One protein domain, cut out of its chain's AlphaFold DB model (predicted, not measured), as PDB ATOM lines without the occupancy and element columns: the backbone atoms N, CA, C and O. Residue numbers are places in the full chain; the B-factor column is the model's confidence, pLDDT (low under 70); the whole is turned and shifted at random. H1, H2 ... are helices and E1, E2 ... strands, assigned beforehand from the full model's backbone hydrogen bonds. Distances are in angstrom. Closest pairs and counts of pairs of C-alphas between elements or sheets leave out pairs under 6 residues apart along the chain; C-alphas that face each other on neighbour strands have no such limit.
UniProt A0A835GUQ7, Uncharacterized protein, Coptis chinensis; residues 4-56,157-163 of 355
ATOM      1  N   PRO A   4     136.763 132.017 136.415       55.72
ATOM      2  CA  PRO A   4     136.506 133.285 137.111       55.72
ATOM      3  C   PRO A   4     137.411 133.507 138.321       55.72
ATOM      4  O   PRO A   4     137.830 134.627 138.603       55.72
ATOM      5  N   PHE A   5     137.734 132.430 139.041       63.56
ATOM      6  CA  PHE A   5     138.649 132.508 140.174       63.56
ATOM      7  C   PHE A   5     140.070 132.805 139.698       63.56
ATOM      8  O   PHE A   5     140.751 133.631 140.294       63.56
ATOM      9  N   GLY A   6     140.489 132.183 138.591       64.62
ATOM     10  CA  GLY A   6     141.775 132.463 137.959       64.62
ATOM     11  C   GLY A   6     141.915 133.926 137.552       64.62
ATOM     12  O   GLY A   6     142.894 134.566 137.913       64.62
ATOM     13  N   VAL A   7     140.903 134.491 136.894       70.19
ATOM     14  CA  VAL A   7     140.882 135.913 136.508       70.19
ATOM     15  C   VAL A   7     141.080 136.839 137.712       70.19
ATOM     16  O   VAL A   7     141.970 137.687 137.710       70.19
ATOM     17  N   LYS A   8     140.286 136.655 138.772       68.25
ATOM     18  CA  LYS A   8     140.377 137.492 139.983       68.25
ATOM     19  C   LYS A   8     141.702 137.320 140.709       68.25
ATOM     20  O   LYS A   8     142.236 138.285 141.251       68.25
ATOM     21  N   PHE A   9     142.217 136.095 140.716       75.06
ATOM     22  CA  PHE A   9     143.517 135.778 141.275       75.06
ATOM     23  C   PHE A   9     144.610 136.595 140.578       75.06
ATOM     24  O   PHE A   9     145.291 137.360 141.246       75.06
ATOM     25  N   PHE A  10     144.706 136.555 139.247       75.19
ATOM     26  CA  PHE A  10     145.761 137.270 138.518       75.19
ATOM     27  C   PHE A  10     145.662 138.793 138.594       75.19
ATOM     28  O   PHE A  10     146.689 139.461 138.723       75.19
ATOM     29  N   LEU A  11     144.449 139.350 138.624       75.50
ATOM     30  CA  LEU A  11     144.264 140.772 138.923       75.50
ATOM     31  C   LEU A  11     144.880 141.134 140.283       75.50
ATOM     32  O   LEU A  11     145.593 142.129 140.401       75.50
ATOM     33  N   LYS A  12     144.678 140.285 141.298       73.69
ATOM     34  CA  LYS A  12     145.234 140.510 142.633       73.69
ATOM     35  C   LYS A  12     146.746 140.299 142.696       73.69
ATOM     36  O   LYS A  12     147.433 141.077 143.354       73.69
ATOM     37  N   GLU A  13     147.266 139.279 142.022       73.25
ATOM     38  CA  GLU A  13     148.706 139.010 141.941       73.25
ATOM     39  C   GLU A  13     149.453 140.154 141.238       73.25
ATOM     40  O   GLU A  13     150.537 140.548 141.677       73.25
ATOM     41  N   LYS A  14     148.846 140.759 140.206       77.19
ATOM     42  CA  LYS A  14     149.364 141.968 139.552       77.19
ATOM     43  C   LYS A  14     149.463 143.134 140.536       77.19
ATOM     44  O   LYS A  14     150.533 143.730 140.650       77.19
ATOM     45  N   ASP A  15     148.397 143.410 141.292       76.38
ATOM     46  CA  ASP A  15     148.374 144.477 142.308       76.38
ATOM     47  C   ASP A  15     149.419 144.269 143.414       76.38
ATOM     48  O   ASP A  15     149.960 145.225 143.971       76.38
ATOM     49  N   LEU A  16     149.706 143.010 143.751       77.06
ATOM     50  CA  LEU A  16     150.707 142.635 144.751       77.06
ATOM     51  C   LEU A  16     152.140 142.623 144.193       77.06
ATOM     52  O   LEU A  16     153.083 142.365 144.944       77.06
ATOM     53  N   GLY A  17     152.322 142.916 142.902       73.62
ATOM     54  CA  GLY A  17     153.621 142.917 142.231       73.62
ATOM     55  C   GLY A  17     154.208 141.521 142.020       73.62
ATOM     56  O   GLY A  17     155.406 141.399 141.774       73.62
ATOM     57  N   MET A  18     153.386 140.471 142.110       78.69
ATOM     58  CA  MET A  18     153.795 139.072 141.941       78.69
ATOM     59  C   MET A  18     153.797 138.629 140.470       78.69
ATOM     60  O   MET A  18     154.131 137.490 140.165       78.69
ATOM     61  N   MET A  19     153.484 139.543 139.549       79.00
ATOM     62  CA  MET A  19     153.699 139.384 138.103       79.00
ATOM     63  C   MET A  19     155.064 139.930 137.637       79.00
ATOM     64  O   MET A  19     155.368 139.885 136.450       79.00
ATOM     65  N   ASN A  20     155.878 140.466 138.557       73.44
ATOM     66  CA  ASN A  20     157.204 141.017 138.260       73.44
ATOM     67  C   ASN A  20     158.307 139.942 138.302       73.44
ATOM     68  O   ASN A  20     158.078 138.792 138.683       73.44
ATOM     69  N   GLU A  21     159.532 140.340 137.948       66.38
ATOM     70  CA  GLU A  21     160.715 139.474 137.963       66.38
ATOM     71  C   GLU A  21     160.889 138.735 139.305       66.38
ATOM     72  O   GLU A  21     160.827 139.327 140.383       66.38
ATOM     73  N   GLY A  22     161.121 137.421 139.226       61.66
ATOM     74  CA  GLY A  22     161.274 136.533 140.386       61.66
ATOM     75  C   GLY A  22     160.099 135.579 140.630       61.66
ATOM     76  O   GLY A  22     160.229 134.679 141.460       61.66
ATOM     77  N   TYR A  23     158.999 135.720 139.883       68.81
ATOM     78  CA  TYR A  23     157.828 134.841 139.944       68.81
ATOM     79  C   TYR A  23     157.560 134.170 138.592       68.81
ATOM     80  O   TYR A  23     157.824 134.742 137.537       68.81
ATOM     81  N   VAL A  24     157.042 132.939 138.627       73.44
ATOM     82  CA  VAL A  24     156.618 132.182 137.440       73.44
ATOM     83  C   VAL A  24     155.239 131.601 137.710       73.44
ATOM     84  O   VAL A  24     155.023 130.968 138.745       73.44
ATOM     85  N   TRP A  25     154.327 131.783 136.760       79.12
ATOM     86  CA  TRP A  25     152.951 131.320 136.861       79.12
ATOM     87  C   TRP A  25     152.652 130.268 135.804       79.12
ATOM     88  O   TRP A  25     152.933 130.472 134.624       79.12
ATOM     89  N   ILE A  26     152.065 129.150 136.240       77.88
ATOM     90  CA  ILE A  26     151.613 128.074 135.358       77.88
ATOM     91  C   ILE A  26     150.091 127.972 135.444       77.88
ATOM     92  O   ILE A  26     149.523 127.691 136.501       77.88
ATOM     93  N   LEU A  27     149.431 128.200 134.317       77.06
ATOM     94  CA  LEU A  27     147.992 128.168 134.151       77.06
ATOM     95  C   LEU A  27     147.534 126.748 133.828       77.06
ATOM     96  O   LEU A  27     148.062 126.066 132.946       77.06
ATOM     97  N   THR A  28     146.490 126.307 134.525       75.94
ATOM     98  CA  THR A  28     145.835 125.030 134.228       75.94
ATOM     99  C   THR A  28     144.989 125.125 132.961       75.94
ATOM    100  O   THR A  28     144.425 126.183 132.675       75.94
ATOM    101  N   ASN A  29     144.787 123.988 132.288       65.88
ATOM    102  CA  ASN A  29     143.945 123.855 131.095       65.88
ATOM    103  C   ASN A  29     142.575 124.561 131.214       65.88
ATOM    104  O   ASN A  29     142.100 125.188 130.274       65.88
ATOM    105  N   GLY A  30     141.940 124.517 132.391       68.38
ATOM    106  CA  GLY A  30     140.643 125.167 132.609       68.38
ATOM    107  C   GLY A  30     140.652 126.686 132.396       68.38
ATOM    108  O   GLY A  30     139.686 127.221 131.866       68.38
ATOM    109  N   LEU A  31     141.737 127.369 132.773       70.50
ATOM    110  CA  LEU A  31     141.888 128.816 132.579       70.50
ATOM    111  C   LEU A  31     142.468 129.142 131.196       70.50
ATOM    112  O   LEU A  31     142.116 130.154 130.605       70.50
ATOM    113  N   MET A  32     143.297 128.250 130.651       71.50
ATOM    114  CA  MET A  32     143.856 128.403 129.307       71.50
ATOM    115  C   MET A  32     142.792 128.395 128.206       71.50
ATOM    116  O   MET A  32     142.874 129.192 127.281       71.50
ATOM    117  N   ASN A  33     141.764 127.549 128.324       69.75
ATOM    118  CA  ASN A  33     140.693 127.444 127.320       69.75
ATOM    119  C   ASN A  33     139.750 128.655 127.260       69.75
ATOM    120  O   ASN A  33     138.844 128.665 126.431       69.75
ATOM    121  N   VAL A  34     139.906 129.633 128.156       72.25
ATOM    122  CA  VAL A  34     139.058 130.831 128.176       72.25
ATOM    123  C   VAL A  34     139.826 132.116 127.878       72.25
ATOM    124  O   VAL A  34     139.200 133.165 127.846       72.25
ATOM    125  N   LEU A  35     141.145 132.070 127.652       73.50
ATOM    126  CA  LEU A  35     141.951 133.283 127.460       73.50
ATOM    127  C   LEU A  35     141.430 134.157 126.310       73.50
ATOM    128  O   LEU A  35     141.262 135.357 126.495       73.50
ATOM    129  N   ASP A  36     141.071 133.545 125.182       67.44
ATOM    130  CA  ASP A  36     140.602 134.254 123.981       67.44
ATOM    131  C   ASP A  36     139.247 134.954 124.166       67.44
ATOM    132  O   ASP A  36     138.846 135.792 123.356       67.44
ATOM    133  N   VAL A  37     138.510 134.614 125.230       68.19
ATOM    134  CA  VAL A  37     137.223 135.242 125.543       68.19
ATOM    135  C   VAL A  37     137.307 136.273 126.668       68.19
ATOM    136  O   VAL A  37     136.313 136.978 126.868       68.19
ATOM    137  N   LEU A  38     138.450 136.382 127.361       72.88
ATOM    138  CA  LEU A  38     138.689 137.374 128.416       72.88
ATOM    139  C   LEU A  38     138.864 138.784 127.842       72.88
ATOM    140  O   LEU A  38     139.247 138.973 126.690       72.88
ATOM    141  N   GLU A  39     138.590 139.792 128.671       70.94
ATOM    142  CA  GLU A  39     138.865 141.183 128.311       70.94
ATOM    143  C   GLU A  39     140.383 141.446 128.259       70.94
ATOM    144  O   GLU A  39     141.125 140.895 129.079       70.94
ATOM    145  N   PRO A  40     140.866 142.325 127.360       76.69
ATOM    146  CA  PRO A  40     142.292 142.650 127.248       76.69
ATOM    147  C   PRO A  40     142.928 143.107 128.569       76.69
ATOM    148  O   PRO A  40     144.017 142.674 128.926       76.69
ATOM    149  N   THR A  41     142.194 143.892 129.361       73.38
ATOM    150  CA  THR A  41     142.617 144.368 130.690       73.38
ATOM    151  C   THR A  41     142.927 143.227 131.663       73.38
ATOM    152  O   THR A  41     143.827 143.338 132.500       73.38
ATOM    153  N   ILE A  42     142.193 142.118 131.551       76.38
ATOM    154  CA  ILE A  42     142.404 140.905 132.338       76.38
ATOM    155  C   ILE A  42     143.606 140.135 131.793       76.38
ATOM    156  O   ILE A  42     144.441 139.699 132.584       76.38
ATOM    157  N   LEU A  43     143.738 140.001 130.473       79.56
ATOM    158  CA  LEU A  43     144.897 139.350 129.850       79.56
ATOM    159  C   LEU A  43     146.211 140.040 130.241       79.56
ATOM    160  O   LEU A  43     147.172 139.366 130.610       79.56
ATOM    161  N   ASP A  44     146.218 141.372 130.312       81.19
ATOM    162  CA  ASP A  44     147.359 142.164 130.783       81.19
ATOM    163  C   ASP A  44     147.735 141.884 132.241       81.19
ATOM    164  O   ASP A  44     148.844 142.194 132.680       81.19
ATOM    165  N   SER A  45     146.807 141.382 133.057       83.25
ATOM    166  CA  SER A  45     147.112 140.966 134.433       83.25
ATOM    167  C   SER A  45     147.815 139.621 134.514       83.25
ATOM    168  O   SER A  45     148.424 139.307 135.531       83.25
ATOM    169  N   MET A  46     147.781 138.865 133.423       81.25
ATOM    170  CA  MET A  46     148.326 137.520 133.307       81.25
ATOM    171  C   MET A  46     149.623 137.494 132.485       81.25
ATOM    172  O   MET A  46     150.103 136.417 132.143       81.25
ATOM    173  N   GLN A  47     150.203 138.660 132.179       81.38
ATOM    174  CA  GLN A  47     151.437 138.807 131.403       81.38
ATOM    175  C   GLN A  47     152.557 137.887 131.915       81.38
ATOM    176  O   GLN A  47     152.953 137.962 133.076       81.38
ATOM    177  N   GLY A  48     153.106 137.055 131.031       73.62
ATOM    178  CA  GLY A  48     154.196 136.127 131.340       73.62
ATOM    179  C   GLY A  48     153.758 134.821 132.010       73.62
ATOM    180  O   GLY A  48     154.610 133.988 132.324       73.62
ATOM    181  N   ALA A  49     152.455 134.610 132.226       82.38
ATOM    182  CA  ALA A  49     151.943 133.322 132.665       82.38
ATOM    183  C   ALA A  49     151.994 132.303 131.517       82.38
ATOM    184  O   ALA A  49     151.597 132.583 130.384       82.38
ATOM    185  N   LEU A  50     152.469 131.098 131.821       78.25
ATOM    186  CA  LEU A  50     152.577 129.995 130.869       78.25
ATOM    187  C   LEU A  50     151.444 129.011 131.097       78.25
ATOM    188  O   LEU A  50     151.081 128.751 132.235       78.25
ATOM    189  N   GLY A  51     150.928 128.374 130.058       73.38
ATOM    190  CA  GLY A  51     149.994 127.275 130.258       73.38
ATOM    191  C   GLY A  51     149.899 126.339 129.080       73.38
ATOM    192  O   GLY A  51     150.495 126.557 128.028       73.38
ATOM    193  N   VAL A  52     149.153 125.262 129.295       67.62
ATOM    194  CA  VAL A  52     149.021 124.168 128.337       67.62
ATOM    195  C   VAL A  52     147.569 124.046 127.902       67.62
ATOM    196  O   VAL A  52     146.668 124.031 128.747       67.62
ATOM    197  N   VAL A  53     147.351 123.946 126.594       69.00
ATOM    198  CA  VAL A  53     146.022 123.820 125.984       69.00
ATOM    199  C   VAL A  53     146.034 122.686 124.962       69.00
ATOM    200  O   VAL A  53     146.995 122.578 124.201       69.00
ATOM    201  N   PRO A  54     145.007 121.825 124.919       69.31
ATOM    202  CA  PRO A  54     144.840 120.847 123.856       69.31
ATOM    203  C   PRO A  54     144.857 121.523 122.488       69.31
ATOM    204  O   PRO A  54     144.162 122.516 122.267       69.31
ATOM    205  N   TYR A  55     145.655 120.979 121.575       72.19
ATOM    206  CA  TYR A  55     145.679 121.435 120.196       72.19
ATOM    207  C   TYR A  55     144.525 120.799 119.424       72.19
ATOM    208  O   TYR A  55     144.438 119.574 119.344       72.19
ATOM    209  N   ILE A  56     143.679 121.632 118.822       74.31
ATOM    210  CA  ILE A  56     142.686 121.195 117.843       74.31
ATOM    211  C   ILE A  56     143.159 121.658 116.469       74.31
ATOM    212  O   ILE A  56     143.339 122.852 116.223       74.31
ATOM    213  N   PHE A 157     149.405 119.002 122.548       63.78
ATOM    214  CA  PHE A 157     149.189 120.175 123.383       63.78
ATOM    215  C   PHE A 157     150.042 121.344 122.890       63.78
ATOM    216  O   PHE A 157     151.180 121.157 122.460       63.78
ATOM    217  N   LEU A 158     149.502 122.555 122.992       62.16
ATOM    218  CA  LEU A 158     150.229 123.803 122.813       62.16
ATOM    219  C   LEU A 158     150.668 124.336 124.174       62.16
ATOM    220  O   LEU A 158     149.862 124.421 125.101       62.16
ATOM    221  N   ILE A 159     151.935 124.737 124.268       69.62
ATOM    222  CA  ILE A 159     152.426 125.572 125.365       69.62
ATOM    223  C   ILE A 159     152.269 127.016 124.910       69.62
ATOM    224  O   ILE A 159     152.910 127.437 123.947       69.62
ATOM    225  N   LEU A 160     151.404 127.761 125.588       70.00
ATOM    226  CA  LEU A 160     151.161 129.166 125.294       70.00
ATOM    227  C   LEU A 160     151.746 130.039 126.398       70.00
ATOM    228  O   LEU A 160     151.666 129.713 127.583       70.00
ATOM    229  N   ASN A 161     152.309 131.164 125.975       76.62
ATOM    230  CA  ASN A 161     152.721 132.253 126.842       76.62
ATOM    231  C   ASN A 161     151.715 133.394 126.704       76.62
ATOM    232  O   ASN A 161     151.439 133.822 125.581       76.62
ATOM    233  N   VAL A 162     151.183 133.881 127.822       74.56
ATOM    234  CA  VAL A 162     150.286 135.035 127.820       74.56
ATOM    235  C   VAL A 162     151.116 136.300 127.633       74.56
ATOM    236  O   VAL A 162     151.913 136.678 128.492       74.56
ATOM    237  N   VAL A 163     150.932 136.957 126.491       67.00
ATOM    238  CA  VAL A 163     151.600 138.212 126.148       67.00
ATOM    239  C   VAL A 163     150.522 139.222 125.778       67.00
ATOM    240  O   VAL A 163     149.782 139.001 124.823       67.00
TER     241      VAL A 163
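Overview. This is residues 4 to 56 and 157 to 163 of the 355 residues of an uncharacterized protein of Coptis chinensis (UniProt A0A835GUQ7). A two-stranded antiparallel ribbon, E1 and E2, makes one end of an elongated body; H1 and H3, packed crosswise, make the other. From H1 a long loop returns to E1, where residues 26 to 27 pair parallel with 50 to 51, and short H2 follows. The 60 printed residues, mixed in class, run H1, H2, H3, E1, E2; they are compact, radius of gyration of the C-alphas 11.0 A, spanning 35 by 23 by 17 A.

Along the chain. E1 is residues 50 to 54, 13.9 A long, and E2 157 to 161, 13.1 A, ending at C-alpha 161 (152.721, 132.253, 126.842). H1 is residues 4 to 15, 17.1 A, from C-alpha 4 (136.506, 133.285, 137.111); H2 is 29 to 32, 4.9 A; H3 is 40 to 46, 10.0 A.

Arrangement. E1 and E2 are antiparallel at 152 degrees; N 51 and O 160 are within hydrogen-bond range, 2.9 A. The closest C-alphas of H2 and E1, Asn 29 and Val 53, are 5.5 A apart. H1 and H3 touch, about perpendicular at 74 degrees, closest at C-alphas Leu 11 and Ser 45, 5.3 A. Every O i to N i+4 pair is within range in H1; H3 has 1 of 3, with 3 of 4 O i to N i+3; H2 is too short.

Size, cuts and confidence. Residues 57 to 156 are not printed; C-alphas 56 and 157 are 8.6 A apart. The link H1 to H2 is long. Nineteen residues, among them 157 to 159, have pLDDT under 70.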